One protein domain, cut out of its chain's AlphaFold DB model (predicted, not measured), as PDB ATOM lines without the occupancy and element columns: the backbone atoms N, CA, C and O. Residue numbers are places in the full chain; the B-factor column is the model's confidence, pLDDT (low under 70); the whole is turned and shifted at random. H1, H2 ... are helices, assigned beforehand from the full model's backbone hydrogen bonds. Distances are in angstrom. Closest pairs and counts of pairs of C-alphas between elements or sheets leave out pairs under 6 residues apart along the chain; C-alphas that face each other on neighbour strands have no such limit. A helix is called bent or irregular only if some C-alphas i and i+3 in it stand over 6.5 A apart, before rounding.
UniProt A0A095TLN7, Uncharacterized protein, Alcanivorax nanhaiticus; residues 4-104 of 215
ATOM      1  N   ARG A   4      19.434 -43.440  12.717       80.75
ATOM      2  CA  ARG A   4      18.505 -44.248  13.514       80.75
ATOM      3  C   ARG A   4      17.718 -43.417  14.525       80.75
ATOM      4  O   ARG A   4      16.521 -43.614  14.645       80.75
ATOM      5  N   ASP A   5      18.381 -42.491  15.209       86.62
ATOM      6  CA  ASP A   5      17.738 -41.641  16.213       86.62
ATOM      7  C   ASP A   5      16.710 -40.709  15.542       86.62
ATOM      8  O   ASP A   5      15.637 -40.491  16.088       86.62
ATOM      9  N   GLN A   6      16.999 -40.225  14.323       87.75
ATOM     10  CA  GLN A   6      16.051 -39.421  13.537       87.75
ATOM     11  C   GLN A   6      14.832 -40.218  13.076       87.75
ATOM     12  O   GLN A   6      13.727 -39.696  13.099       87.75
ATOM     13  N   MET A   7      15.017 -41.476  12.672       89.25
ATOM     14  CA  MET A   7      13.892 -42.340  12.308       89.25
ATOM     15  C   MET A   7      13.023 -42.685  13.518       89.25
ATOM     16  O   MET A   7      11.803 -42.658  13.411       89.25
ATOM     17  N   THR A   8      13.632 -42.968  14.674       88.88
ATOM     18  CA  THR A   8      12.884 -43.172  15.923       88.88
ATOM     19  C   THR A   8      12.079 -41.929  16.289       88.88
ATOM     20  O   THR A   8      10.906 -42.039  16.629       88.88
ATOM     21  N   GLU A   9      12.686 -40.746  16.179       91.19
ATOM     22  CA  GLU A   9      11.996 -39.476  16.404       91.19
ATOM     23  C   GLU A   9      10.829 -39.279  15.425       91.19
ATOM     24  O   GLU A   9       9.727 -38.948  15.852       91.19
ATOM     25  N   LEU A  10      11.030 -39.556  14.132       90.88
ATOM     26  CA  LEU A  10       9.969 -39.483  13.127       90.88
ATOM     27  C   LEU A  10       8.790 -40.408  13.475       90.88
ATOM     28  O   LEU A  10       7.641 -39.980  13.415       90.88
ATOM     29  N   PHE A  11       9.054 -41.650  13.895       88.56
ATOM     30  CA  PHE A  11       7.998 -42.573  14.323       88.56
ATOM     31  C   PHE A  11       7.260 -42.085  15.568       88.56
ATOM     32  O   PHE A  11       6.033 -42.119  15.600       88.56
ATOM     33  N   ASN A  12       7.983 -41.562  16.561       88.81
ATOM     34  CA  ASN A  12       7.365 -41.010  17.766       88.81
ATOM     35  C   ASN A  12       6.409 -39.851  17.446       88.81
ATOM     36  O   ASN A  12       5.396 -39.695  18.123       88.81
ATOM     37  N   ARG A  13       6.701 -39.058  16.406       87.00
ATOM     38  CA  ARG A  13       5.844 -37.944  15.969       87.00
ATOM     39  C   ARG A  13       4.547 -38.385  15.305       87.00
ATOM     40  O   ARG A  13       3.576 -37.636  15.356       87.00
ATOM     41  N   PHE A  14       4.510 -39.573  14.708       83.38
ATOM     42  CA  PHE A  14       3.250 -40.155  14.240       83.38
ATOM     43  C   PHE A  14       2.396 -40.687  15.396       83.38
ATOM     44  O   PHE A  14       1.177 -40.746  15.265       83.38
ATOM     45  N   GLY A  15       3.016 -41.012  16.534       81.81
ATOM     46  CA  GLY A  15       2.336 -41.574  17.694       81.81
ATOM     47  C   GLY A  15       1.910 -43.026  17.476       81.81
ATOM     48  O   GLY A  15       2.433 -43.724  16.608       81.81
ATOM     49  N   ASP A  16       0.963 -43.487  18.289       76.12
ATOM     50  CA  ASP A  16       0.426 -44.849  18.222       76.12
ATOM     51  C   ASP A  16      -0.727 -44.918  17.211       76.12
ATOM     52  O   ASP A  16      -1.905 -44.977  17.567       76.12
ATOM     53  N   VAL A  17      -0.381 -44.793  15.928       63.47
ATOM     54  CA  VAL A  17      -1.326 -44.893  14.809       63.47
ATOM     55  C   VAL A  17      -1.117 -46.193  14.041       63.47
ATOM     56  O   VAL A  17       0.005 -46.553  13.690       63.47
ATOM     57  N   GLU A  18      -2.213 -46.883  13.723       71.25
ATOM     58  CA  GLU A  18      -2.161 -48.105  12.907       71.25
ATOM     59  C   GLU A  18      -1.798 -47.806  11.444       71.25
ATOM     60  O   GLU A  18      -1.173 -48.627  10.771       71.25
ATOM     61  N   VAL A  19      -2.181 -46.624  10.944       77.38
ATOM     62  CA  VAL A  19      -1.972 -46.201   9.556       77.38
ATOM     63  C   VAL A  19      -1.494 -44.754   9.519       77.38
ATOM     64  O   VAL A  19      -2.129 -43.861  10.075       77.38
ATOM     65  N   VAL A  20      -0.388 -44.519   8.814       82.06
ATOM     66  CA  VAL A  20       0.129 -43.173   8.536       82.06
ATOM     67  C   VAL A  20      -0.513 -42.649   7.253       82.06
ATOM     68  O   VAL A  20      -0.438 -43.299   6.209       82.06
ATOM     69  N   THR A  21      -1.141 -41.477   7.324       84.75
ATOM     70  CA  THR A  21      -1.815 -40.849   6.178       84.75
ATOM     71  C   THR A  21      -0.887 -39.915   5.397       84.75
ATOM     72  O   THR A  21       0.197 -39.547   5.856       84.75
ATOM     73  N   ARG A  22      -1.338 -39.477   4.214       84.94
ATOM     74  CA  ARG A  22      -0.646 -38.470   3.394       84.94
ATOM     75  C   ARG A  22      -0.352 -37.192   4.181       84.94
ATOM     76  O   ARG A  22       0.785 -36.735   4.184       84.94
ATOM     77  N   ASP A  23      -1.349 -36.657   4.879       81.06
ATOM     78  CA  ASP A  23      -1.219 -35.395   5.618       81.06
ATOM     79  C   ASP A  23      -0.221 -35.509   6.773       81.06
ATOM     80  O   ASP A  23       0.529 -34.573   7.038       81.06
ATOM     81  N   MET A  24      -0.142 -36.680   7.414       83.69
ATOM     82  CA  MET A  24       0.856 -36.942   8.452       83.69
ATOM     83  C   MET A  24       2.277 -36.929   7.883       83.69
ATOM     84  O   MET A  24       3.170 -36.344   8.492       83.69
ATOM     85  N   LEU A  25       2.488 -37.523   6.703       88.44
ATOM     86  CA  LEU A  25       3.784 -37.493   6.014       88.44
ATOM     87  C   LEU A  25       4.166 -36.067   5.615       88.44
ATOM     88  O   LEU A  25       5.291 -35.643   5.861       88.44
ATOM     89  N   VAL A  26       3.218 -35.307   5.061       87.44
ATOM     90  CA  VAL A  26       3.432 -33.901   4.689       87.44
ATOM     91  C   VAL A  26       3.747 -33.043   5.918       87.44
ATOM     92  O   VAL A  26       4.660 -32.226   5.868       87.44
ATOM     93  N   ALA A  27       3.078 -33.269   7.051       84.75
ATOM     94  CA  ALA A  27       3.351 -32.553   8.299       84.75
ATOM     95  C   ALA A  27       4.766 -32.804   8.857       84.75
ATOM     96  O   ALA A  27       5.238 -32.033   9.691       84.75
ATOM     97  N   GLN A  28       5.445 -33.868   8.415       90.25
ATOM     98  CA  GLN A  28       6.826 -34.192   8.788       90.25
ATOM     99  C   GLN A  28       7.811 -34.045   7.617       90.25
ATOM    100  O   GLN A  28       8.918 -34.586   7.682       90.25
ATOM    101  N   ALA A  29       7.435 -33.319   6.558       88.38
ATOM    102  CA  ALA A  29       8.206 -33.216   5.323       88.38
ATOM    103  C   ALA A  29       9.662 -32.782   5.555       88.38
ATOM    104  O   ALA A  29      10.564 -33.439   5.044       88.38
ATOM    105  N   ASP A  30       9.909 -31.766   6.386       89.75
ATOM    106  CA  ASP A  30      11.263 -31.266   6.668       89.75
ATOM    107  C   ASP A  30      12.150 -32.352   7.289       89.75
ATOM    108  O   ASP A  30      13.283 -32.577   6.871       89.75
ATOM    109  N   MET A  31      11.607 -33.108   8.251       92.06
ATOM    110  CA  MET A  31      12.329 -34.215   8.874       92.06
ATOM    111  C   MET A  31      12.574 -35.352   7.878       92.06
ATOM    112  O   MET A  31      13.645 -35.960   7.887       92.06
ATOM    113  N   ILE A  32      11.605 -35.641   7.007       94.88
ATOM    114  CA  ILE A  32      11.749 -36.662   5.966       94.88
ATOM    115  C   ILE A  32      12.830 -36.247   4.953       94.88
ATOM    116  O   ILE A  32      13.685 -37.073   4.624       94.88
ATOM    117  N   ARG A  33      12.857 -34.975   4.529       93.44
ATOM    118  CA  ARG A  33      13.894 -34.392   3.657       93.44
ATOM    119  C   ARG A  33      15.271 -34.438   4.304       93.44
ATOM    120  O   ARG A  33      16.220 -34.914   3.687       93.44
ATOM    121  N   ASP A  34      15.380 -34.060   5.574       93.06
ATOM    122  CA  ASP A  34      16.630 -34.134   6.337       93.06
ATOM    123  C   ASP A  34      17.199 -35.557   6.410       93.06
ATOM    124  O   ASP A  34      18.413 -35.773   6.318       93.06
ATOM    125  N   ILE A  35      16.332 -36.549   6.628       94.12
ATOM    126  CA  ILE A  35      16.737 -37.955   6.682       94.12
ATOM    127  C   ILE A  35      17.153 -38.417   5.282       94.12
ATOM    128  O   ILE A  35      18.227 -39.005   5.136       94.12
ATOM    129  N   GLY A  36      16.353 -38.125   4.257       95.12
ATOM    130  CA  GLY A  36      16.639 -38.523   2.883       95.12
ATOM    131  C   GLY A  36      17.916 -37.886   2.313       95.12
ATOM    132  O   GLY A  36      18.724 -38.586   1.693       95.12
ATOM    133  N   ALA A  37      18.209 -36.626   2.648       92.62
ATOM    134  CA  ALA A  37      19.482 -35.973   2.339       92.62
ATOM    135  C   ALA A  37      20.679 -36.732   2.934       92.62
ATOM    136  O   ALA A  37      21.630 -37.061   2.222       92.62
ATOM    137  N   LYS A  38      20.602 -37.119   4.212       93.06
ATOM    138  CA  LYS A  38      21.653 -37.920   4.864       93.06
ATOM    139  C   LYS A  38      21.779 -39.313   4.262       93.06
ATOM    140  O   LYS A  38      22.889 -39.833   4.157       93.06
ATOM    141  N   CYS A  39      20.670 -39.926   3.850       94.69
ATOM    142  CA  CYS A  39      20.688 -41.200   3.135       94.69
ATOM    143  C   CYS A  39      21.478 -41.088   1.820       94.69
ATOM    144  O   CYS A  39      22.351 -41.928   1.577       94.69
ATOM    145  N   ARG A  40      21.257 -40.023   1.032       93.69
ATOM    146  CA  ARG A  40      21.975 -39.769  -0.233       93.69
ATOM    147  C   ARG A  40      23.485 -39.607  -0.069       93.69
ATOM    148  O   ARG A  40      24.252 -39.944  -0.972       93.69
ATOM    149  N   GLU A  41      23.939 -39.116   1.079       93.00
ATOM    150  CA  GLU A  41      25.368 -38.939   1.349       93.00
ATOM    151  C   GLU A  41      26.109 -40.262   1.602       93.00
ATOM    152  O   GLU A  41      27.336 -40.324   1.437       93.00
ATOM    153  N   THR A  42      25.388 -41.335   1.949       93.06
ATOM    154  CA  THR A  42      25.988 -42.634   2.279       93.06
ATOM    155  C   THR A  42      26.602 -43.336   1.064       93.06
ATOM    156  O   THR A  42      26.116 -43.239  -0.062       93.06
ATOM    157  N   GLY A  43      27.662 -44.119   1.298       92.88
ATOM    158  CA  GLY A  43      28.257 -44.960   0.252       92.88
ATOM    159  C   GLY A  43      27.302 -46.037  -0.276       92.88
ATOM    160  O   GLY A  43      27.335 -46.348  -1.462       92.88
ATOM    161  N   LEU A  44      26.417 -46.557   0.585       92.56
ATOM    162  CA  LEU A  44      25.414 -47.556   0.208       92.56
ATOM    163  C   LEU A  44      24.426 -46.999  -0.826       92.56
ATOM    164  O   LEU A  44      24.190 -47.646  -1.844       92.56
ATOM    165  N   PHE A  45      23.892 -45.795  -0.597       93.25
ATOM    166  CA  PHE A  45      22.984 -45.159  -1.551       93.25
ATOM    167  C   PHE A  45      23.693 -44.825  -2.867       93.25
ATOM    168  O   PHE A  45      23.197 -45.161  -3.936       93.25
ATOM    169  N   LYS A  46      24.894 -44.235  -2.799       92.38
ATOM    170  CA  LYS A  46      25.687 -43.884  -3.990       92.38
ATOM    171  C   LYS A  46      25.982 -45.084  -4.892       92.38
ATOM    172  O   LYS A  46      26.007 -44.930  -6.105       92.38
ATOM    173  N   HIS A  47      26.189 -46.267  -4.314       94.69
ATOM    174  CA  HIS A  47      26.409 -47.495  -5.081       94.69
ATOM    175  C   HIS A  47      25.124 -48.088  -5.684       94.69
ATOM    176  O   HIS A  47      25.215 -48.948  -6.550       94.69
ATOM    177  N   SER A  48      23.948 -47.637  -5.239       90.81
ATOM    178  CA  SER A  48      22.651 -48.233  -5.586       90.81
ATOM    179  C   SER A  48      21.764 -47.312  -6.440       90.81
ATOM    180  O   SER A  48      20.543 -47.458  -6.431       90.81
ATOM    181  N   GLN A  49      22.347 -46.318  -7.123       91.06
ATOM    182  CA  GLN A  49      21.589 -45.302  -7.875       91.06
ATOM    183  C   GLN A  49      20.781 -45.899  -9.032       91.06
ATOM    184  O   GLN A  49      19.624 -45.542  -9.206       91.06
ATOM    185  N   GLU A  50      21.351 -46.852  -9.770       91.06
ATOM    186  CA  GLU A  50      20.652 -47.514 -10.878       91.06
ATOM    187  C   GLU A  50      19.400 -48.251 -10.382       91.06
ATOM    188  O   GLU A  50      18.309 -48.057 -10.911       91.06
ATOM    189  N   GLN A  51      19.518 -49.010  -9.285       88.81
ATOM    190  CA  GLN A  51      18.372 -49.699  -8.683       88.81
ATOM    191  C   GLN A  51      17.352 -48.723  -8.088       88.81
ATOM    192  O   GLN A  51      16.164 -49.033  -8.027       88.81
ATOM    193  N   PHE A  52      17.800 -47.555  -7.618       91.00
ATOM    194  CA  PHE A  52      16.907 -46.496  -7.158       91.00
ATOM    195  C   PHE A  52      16.058 -45.952  -8.316       91.00
ATOM    196  O   PHE A  52      14.837 -45.879  -8.178       91.00
ATOM    197  N   ASP A  53      16.674 -45.634  -9.458       90.31
ATOM    198  CA  ASP A  53      15.979 -45.089 -10.631       90.31
ATOM    199  C   ASP A  53      15.003 -46.102 -11.246       90.31
ATOM    200  O   ASP A  53      13.856 -45.756 -11.543       90.31
ATOM    201  N   GLU A  54      15.406 -47.371 -11.368       88.00
ATOM    202  CA  GLU A  54      14.518 -48.461 -11.804       88.00
ATOM    203  C   GLU A  54      13.284 -48.579 -10.904       88.00
ATOM    204  O   GLU A  54      12.158 -48.764 -11.370       88.00
ATOM    205  N   PHE A  55      13.489 -48.452  -9.594       86.25
ATOM    206  CA  PHE A  55      12.414 -48.586  -8.629       86.25
ATOM    207  C   PHE A  55      11.464 -47.381  -8.634       86.25
ATOM    208  O   PHE A  55      10.247 -47.544  -8.516       86.25
ATOM    209  N   VAL A  56      11.997 -46.173  -8.820       90.56
ATOM    210  CA  VAL A  56      11.196 -44.968  -9.059       90.56
ATOM    211  C   VAL A  56      10.326 -45.148 -10.302       90.56
ATOM    212  O   VAL A  56       9.117 -44.943 -10.217       90.56
ATOM    213  N   ALA A  57      10.906 -45.601 -11.418       89.06
ATOM    214  CA  ALA A  57      10.170 -45.827 -12.658       89.06
ATOM    215  C   ALA A  57       9.032 -46.849 -12.486       89.06
ATOM    216  O   ALA A  57       7.937 -46.641 -13.007       89.06
ATOM    217  N   ALA A  58       9.255 -47.917 -11.712       86.75
ATOM    218  CA  ALA A  58       8.219 -48.901 -11.400       86.75
ATOM    219  C   ALA A  58       7.050 -48.289 -10.603       86.75
ATOM    220  O   ALA A  58       5.889 -48.498 -10.954       86.75
ATOM    221  N   ILE A  59       7.333 -47.477  -9.576       85.75
ATOM    222  CA  ILE A  59       6.278 -46.759  -8.837       85.75
ATOM    223  C   ILE A  59       5.503 -45.827  -9.769       85.75
ATOM    224  O   ILE A  59       4.275 -45.792  -9.718       85.75
ATOM    225  N   GLU A  60       6.200 -45.061 -10.607       90.12
ATOM    226  CA  GLU A  60       5.562 -44.086 -11.493       90.12
ATOM    227  C   GLU A  60       4.685 -44.752 -12.564       90.12
ATOM    228  O   GLU A  60       3.670 -44.164 -12.948       90.12
ATOM    229  N   ALA A  61       5.035 -45.968 -12.998       90.00
ATOM    230  CA  ALA A  61       4.255 -46.764 -13.942       90.00
ATOM    231  C   ALA A  61       2.987 -47.375 -13.318       90.00
ATOM    232  O   ALA A  61       1.932 -47.358 -13.952       90.00
ATOM    233  N   ASP A  62       3.080 -47.879 -12.084       88.62
ATOM    234  CA  ASP A  62       2.011 -48.671 -11.459       88.62
ATOM    235  C   ASP A  62       1.104 -47.860 -10.516       88.62
ATOM    236  O   ASP A  62       0.037 -48.335 -10.127       88.62
ATOM    237  N   THR A  63       1.513 -46.648 -10.116       85.75
ATOM    238  CA  THR A  63       0.830 -45.850  -9.078       85.75
ATOM    239  C   THR A  63       0.455 -44.440  -9.574       85.75
ATOM    240  O   THR A  63       1.346 -43.693 -10.012       85.75
ATOM    241  N   PRO A  64      -0.829 -44.023  -9.463       86.88
ATOM    242  CA  PRO A  64      -1.267 -42.645  -9.715       86.88
ATOM    243  C   PRO A  64      -0.489 -41.625  -8.883       86.88
ATOM    244  O   PRO A  64      -0.081 -41.919  -7.761       86.88
ATOM    245  N   ALA A  65      -0.273 -40.422  -9.421       83.44
ATOM    246  CA  ALA A  65       0.621 -39.421  -8.832       83.44
ATOM    247  C   ALA A  65       0.245 -39.031  -7.392       83.44
ATOM    248  O   ALA A  65       1.122 -38.892  -6.539       83.44
ATOM    249  N   GLU A  66      -1.051 -38.899  -7.119       82.81
ATOM    250  CA  GLU A  66      -1.633 -38.559  -5.822       82.81
ATOM    251  C   GLU A  66      -1.318 -39.580  -4.714       82.81
ATOM    252  O   GLU A  66      -1.182 -39.193  -3.549       82.81
ATOM    253  N   ASP A  67      -1.105 -40.845  -5.088       83.81
ATOM    254  CA  ASP A  67      -0.923 -41.970  -4.166       83.81
ATOM    255  C   ASP A  67       0.554 -42.324  -3.924       83.81
ATOM    256  O   ASP A  67       0.881 -43.029  -2.965       83.81
ATOM    257  N   ARG A  68       1.483 -41.809  -4.744       91.69
ATOM    258  CA  ARG A  68       2.915 -42.190  -4.709       91.69
ATOM    259  C   ARG A  68       3.585 -41.928  -3.359       91.69
ATOM    260  O   ARG A  68       4.446 -42.708  -2.944       91.69
ATOM    261  N   LEU A  69       3.181 -40.880  -2.638       93.06
ATOM    262  CA  LEU A  69       3.716 -40.570  -1.306       93.06
ATOM    263  C   LEU A  69       3.337 -41.639  -0.272       93.06
ATOM    264  O   LEU A  69       4.196 -42.186   0.417       93.06
ATOM    265  N   VAL A  70       2.050 -41.980  -0.186       88.31
ATOM    266  CA  VAL A  70       1.569 -42.993   0.766       88.31
ATOM    267  C   VAL A  70       2.066 -44.382   0.366       88.31
ATOM    268  O   VAL A  70       2.460 -45.175   1.225       88.31
ATOM    269  N   GLN A  71       2.124 -44.666  -0.937       89.12
ATOM    270  CA  GLN A  71       2.623 -45.935  -1.456       89.12
ATOM    271  C   GLN A  71       4.114 -46.135  -1.153       89.12
ATOM    272  O   GLN A  71       4.512 -47.196  -0.668       89.12
ATOM    273  N   SER A  72       4.948 -45.115  -1.379       92.44
ATOM    274  CA  SER A  72       6.380 -45.184  -1.057       92.44
ATOM    275  C   SER A  72       6.631 -45.322   0.447       92.44
ATOM    276  O   SER A  72       7.481 -46.123   0.846       92.44
ATOM    277  N   TRP A  73       5.852 -44.636   1.294       93.69
ATOM    278  CA  TRP A  73       5.908 -44.816   2.748       93.69
ATOM    279  C   TRP A  73       5.542 -46.240   3.175       93.69
ATOM    280  O   TRP A  73       6.284 -46.892   3.913       93.69
ATOM    281  N   THR A  74       4.426 -46.759   2.665       88.56
ATOM    282  CA  THR A  74       3.967 -48.130   2.938       88.56
ATOM    283  C   THR A  74       5.042 -49.150   2.571       88.56
ATOM    284  O   THR A  74       5.254 -50.150   3.263       88.56
ATOM    285  N   TRP A  75       5.771 -48.891   1.492       87.12
ATOM    286  CA  TRP A  75       6.841 -49.762   1.045       87.12
ATOM    287  C   TRP A  75       8.097 -49.700   1.930       87.12
ATOM    288  O   TRP A  75       8.628 -50.754   2.298       87.12
ATOM    289  N   LEU A  76       8.530 -48.500   2.343       91.38
ATOM    290  CA  LEU A  76       9.575 -48.313   3.363       91.38
ATOM    291  C   LEU A  76       9.230 -49.099   4.638       91.38
ATOM    292  O   LEU A  76      10.065 -49.848   5.148       91.38
ATOM    293  N   MET A  77       7.988 -48.988   5.118       89.12
ATOM    294  CA  MET A  77       7.539 -49.687   6.324       89.12
ATOM    295  C   MET A  77       7.573 -51.205   6.165       89.12
ATOM    296  O   MET A  77       8.113 -51.894   7.030       89.12
ATOM    297  N   ASN A  78       7.095 -51.736   5.038       86.81
ATOM    298  CA  ASN A  78       7.191 -53.169   4.749       86.81
ATOM    299  C   ASN A  78       8.646 -53.668   4.776       86.81
ATOM    300  O   ASN A  78       8.931 -54.719   5.349       86.81
ATOM    301  N   ARG A  79       9.583 -52.898   4.209       86.38
ATOM    302  CA  ARG A  79      11.020 -53.222   4.205       86.38
ATOM    303  C   ARG A  79      11.638 -53.186   5.604       86.38
ATOM    304  O   ARG A  79      12.471 -54.035   5.912       86.38
ATOM    305  N   ILE A  80      11.236 -52.230   6.443       86.88
ATOM    306  CA  ILE A  80      11.679 -52.126   7.840       86.88
ATOM    307  C   ILE A  80      11.160 -53.308   8.661       86.88
ATOM    308  O   ILE A  80      11.949 -53.964   9.339       86.88
ATOM    309  N   VAL A  81       9.863 -53.612   8.571       86.44
ATOM    310  CA  VAL A  81       9.214 -54.683   9.348       86.44
ATOM    311  C   VAL A  81       9.772 -56.061   8.986       86.44
ATOM    312  O   VAL A  81       9.936 -56.910   9.858       86.44
ATOM    313  N   GLN A  82      10.108 -56.283   7.714       88.38
ATOM    314  CA  GLN A  82      10.664 -57.554   7.240       88.38
ATOM    315  C   GLN A  82      12.189 -57.666   7.418       88.38
ATOM    316  O   GLN A  82      12.767 -58.709   7.105       88.38
ATOM    317  N   ALA A  83      12.869 -56.622   7.898       86.31
ATOM    318  CA  ALA A  83      14.320 -56.636   8.025       86.31
ATOM    319  C   ALA A  83      14.775 -57.588   9.153       86.31
ATOM    320  O   ALA A  83      14.436 -57.373  10.317       86.31
ATOM    321  N   PRO A  84      15.623 -58.595   8.869       86.88
ATOM    322  CA  PRO A  84      15.984 -59.611   9.861       86.88
ATOM    323  C   PRO A  84      16.956 -59.100  10.932       86.88
ATOM    324  O   PRO A  84      17.132 -59.737  11.969       86.88
ATOM    325  N   THR A  85      17.638 -57.975  10.690       90.12
ATOM    326  CA  THR A  85      18.560 -57.370  11.659       90.12
ATOM    327  C   THR A  85      18.516 -55.850  11.590       90.12
ATOM    328  O   THR A  85      18.140 -55.264  10.572       90.12
ATOM    329  N   SER A  86      19.027 -55.188  12.631       83.12
ATOM    330  CA  SER A  86      19.178 -53.729  12.640       83.12
ATOM    331  C   SER A  86      20.077 -53.206  11.517       83.12
ATOM    332  O   SER A  86      19.970 -52.039  11.158       83.12
ATOM    333  N   LEU A  87      20.995 -54.024  10.981       85.75
ATOM    334  CA  LEU A  87      21.818 -53.645   9.829       85.75
ATOM    335  C   LEU A  87      20.962 -53.573   8.561       85.75
ATOM    336  O   LEU A  87      20.996 -52.558   7.872       85.75
ATOM    337  N   HIS A  88      20.152 -54.604   8.307       87.69
ATOM    338  CA  HIS A  88      19.222 -54.636   7.176       87.69
ATOM    339  C   HIS A  88      18.167 -53.537   7.283       87.69
ATOM    340  O   HIS A  88      17.871 -52.890   6.287       87.69
ATOM    341  N   MET A  89      17.669 -53.264   8.491       86.56
ATOM    342  CA  MET A  89      16.729 -52.170   8.734       86.56
ATOM    343  C   MET A  89      17.343 -50.812   8.371       86.56
ATOM    344  O   MET A  89      16.722 -50.026   7.663       86.56
ATOM    345  N   ASN A  90      18.587 -50.540   8.795       88.31
ATOM    346  CA  ASN A  90      19.260 -49.295   8.404       88.31
ATOM    347  C   ASN A  90      19.500 -49.251   6.888       88.31
ATOM    348  O   ASN A  90      19.369 -48.189   6.292       88.31
ATOM    349  N   GLY A  91      19.833 -50.387   6.267       88.31
ATOM    350  CA  GLY A  91      19.951 -50.492   4.813       88.31
ATOM    351  C   GLY A  91      18.637 -50.161   4.103       88.31
ATOM    352  O   GLY A  91      18.641 -49.367   3.169       88.31
ATOM    353  N   ALA A  92      17.510 -50.686   4.592       90.50
ATOM    354  CA  ALA A  92      16.182 -50.370   4.082       90.50
ATOM    355  C   ALA A  92      15.890 -48.869   4.175       90.50
ATOM    356  O   ALA A  92      15.528 -48.267   3.169       90.50
ATOM    357  N   ILE A  93      16.125 -48.242   5.330       91.88
ATOM    358  CA  ILE A  93      15.957 -46.789   5.496       91.88
ATOM    359  C   ILE A  93      16.817 -46.031   4.477       91.88
ATOM    360  O   ILE A  93      16.300 -45.203   3.734       91.88
ATOM    361  N   VAL A  94      18.113 -46.346   4.397       94.12
ATOM    362  CA  VAL A  94      19.058 -45.659   3.501       94.12
ATOM    363  C   VAL A  94      18.648 -45.753   2.034       94.12
ATOM    364  O   VAL A  94      18.776 -44.775   1.306       94.12
ATOM    365  N   LEU A  95      18.158 -46.912   1.602       91.56
ATOM    366  CA  LEU A  95      17.817 -47.150   0.203       91.56
ATOM    367  C   LEU A  95      16.432 -46.624  -0.180       91.56
ATOM    368  O   LEU A  95      16.187 -46.403  -1.361       91.56
ATOM    369  N   THR A  96      15.522 -46.449   0.782       91.50
ATOM    370  CA  THR A  96      14.102 -46.226   0.467       91.50
ATOM    371  C   THR A  96      13.533 -44.910   0.985       91.50
ATOM    372  O   THR A  96      12.623 -44.367   0.364       91.50
ATOM    373  N   MET A  97      14.112 -44.318   2.032       95.25
ATOM    374  CA  MET A  97      13.699 -42.996   2.507       95.25
ATOM    375  C   MET A  97      13.806 -41.895   1.432       95.25
ATOM    376  O   MET A  97      12.871 -41.104   1.324       95.25
ATOM    377  N   PRO A  98      14.848 -41.858   0.570       95.75
ATOM    378  CA  PRO A  98      14.908 -40.875  -0.519       95.75
ATOM    379  C   PRO A  98      13.770 -41.002  -1.547       95.75
ATOM    380  O   PRO A  98      13.493 -40.051  -2.268       95.75
ATOM    381  N   ILE A  99      13.096 -42.157  -1.622       93.50
ATOM    382  CA  ILE A  99      11.914 -42.347  -2.478       93.50
ATOM    383  C   ILE A  99      10.693 -41.681  -1.837       93.50
ATOM    384  O   ILE A  99       9.938 -41.003  -2.524       93.50
ATOM    385  N   VAL A 100      10.513 -41.846  -0.522       94.75
ATOM    386  CA  VAL A 100       9.446 -41.157   0.224       94.75
ATOM    387  C   VAL A 100       9.616 -39.647   0.089       94.75
ATOM    388  O   VAL A 100       8.666 -38.945  -0.236       94.75
ATOM    389  N   GLU A 101      10.847 -39.165   0.263       94.94
ATOM    390  CA  GLU A 101      11.195 -37.760   0.072       94.94
ATOM    391  C   GLU A 101      10.883 -37.261  -1.343       94.94
ATOM    392  O   GLU A 101      10.314 -36.186  -1.487       94.94
ATOM    393  N   ARG A 102      11.211 -38.043  -2.383       92.69
ATOM    394  CA  ARG A 102      10.946 -37.689  -3.788       92.69
ATOM    395  C   ARG A 102       9.472 -37.376  -4.051       92.69
ATOM    396  O   ARG A 102       9.181 -36.545  -4.904       92.69
ATOM    397  N   TYR A 103       8.565 -38.070  -3.369       92.81
ATOM    398  CA  TYR A 103       7.123 -37.899  -3.547       92.81
ATOM    399  C   TYR A 103       6.473 -37.035  -2.477       92.81
ATOM    400  O   TYR A 103       5.252 -36.852  -2.507       92.81
ATOM    401  N   LEU A 104       7.253 -36.479  -1.545       90.00
ATOM    402  CA  LEU A 104       6.751 -35.336  -0.808       90.00
ATOM    403  C   LEU A 104       6.370 -34.262  -1.826       90.00
ATOM    404  O   LEU A 104       7.064 -34.101  -2.835       90.00
TER     405      LEU A 104
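AT A GLANCE: This is residues 4 to 104 of the 215 residues of an uncharacterized protein of Alcanivorax nanhaiticus (UniProt A0A095TLN7). The core is a helical hairpin, H6 and H7 side by side and running opposite ways, with the earlier helices arranged round it. H3 crosses H7 steeply, H1 lies beside H3, the short H2 meets H6, the short H4 meets H7 near its kink, and H5 reaches H6 with only a few residues. The printed part has 101 residues with seven named helices, H1 to H7 in order, and no named strand; its class is all helix. It is compact, with a radius of gyration of the C-alphas of 12.9 A, and rounded, spanning 34 by 32 by 25 A.

HOW THE PARTS SIT: Start with H1, residues 4 to 14, and go on past H2, residues 22 to 27, to H3, residues 29 to 41. H3 touches H1 with residues 31 to 35 alone, at a shallow tilt of 20 degrees, opposite ways; the closest C-alphas are those of Gln 6 and Ile 35, 7.0 A apart. After H4, residues 43 to 47, and H5, residues 49 to 62, look at H6, residues 65 to 81. H5 and H6 only just touch, with 3 pairs of C-alphas within 8 A, Ile 59 and Arg 68 being closest at 7.0 A. H6 touches H2 with residues 69 to 70 alone, about perpendicular at 82 degrees, and the closest C-alphas, Arg 22 and Val 70, are 5.7 A apart. H7, residues 86 to 102, makes a helical hairpin with H6 at a shallow tilt of 5 degrees; their closest C-alphas, Ile 80 and Met 89, are 5.1 A apart. H7 touches H3 at a steep tilt of 62 degrees, closest at the C-alphas of Gly 36 and Pro 98, 4.5 A. It touches H4 with residues 91 to 95 alone, closest at the C-alphas of Phe 45 and Leu 95, 5.8 A. H1 and H5 are apart. The helix packing is part aligned, part crossed. Every O i to N i+4 pair is within hydrogen-bond range in H1, H2, H3, H4 and H5, against 11 of 13 in both H6 and H7.

IN THESE COORDINATES: Find C-alpha 4 at (18.505, -44.248, 13.514), where H1 begins; it runs 15.8 A. H3 is 18.5 A long and H5 20.2 A, while H2 and H4 are shorter at 8.7 A and 6.2 A. H6 begins at C-alpha 65, (0.621, -39.421, -8.832), and runs 25.2 A; it is irregular, with C-alphas 66 and 69 7.3 A apart. H7 runs 24.4 A to C-alpha 102 at (10.946, -37.689, -3.788), has a kink of 31 degrees near residue 95, and is only just irregular, with C-alphas 95 and 98 7.0 A apart.

THE WHOLE: The C-alphas farthest apart are those of Asp 16 and Glu 50, 35.5 A. The printed part has no cut and no long link; H1 to H2 is short and the others are tight. The mean pLDDT of the printed part is 88.7, and residue 17 alone is under 70.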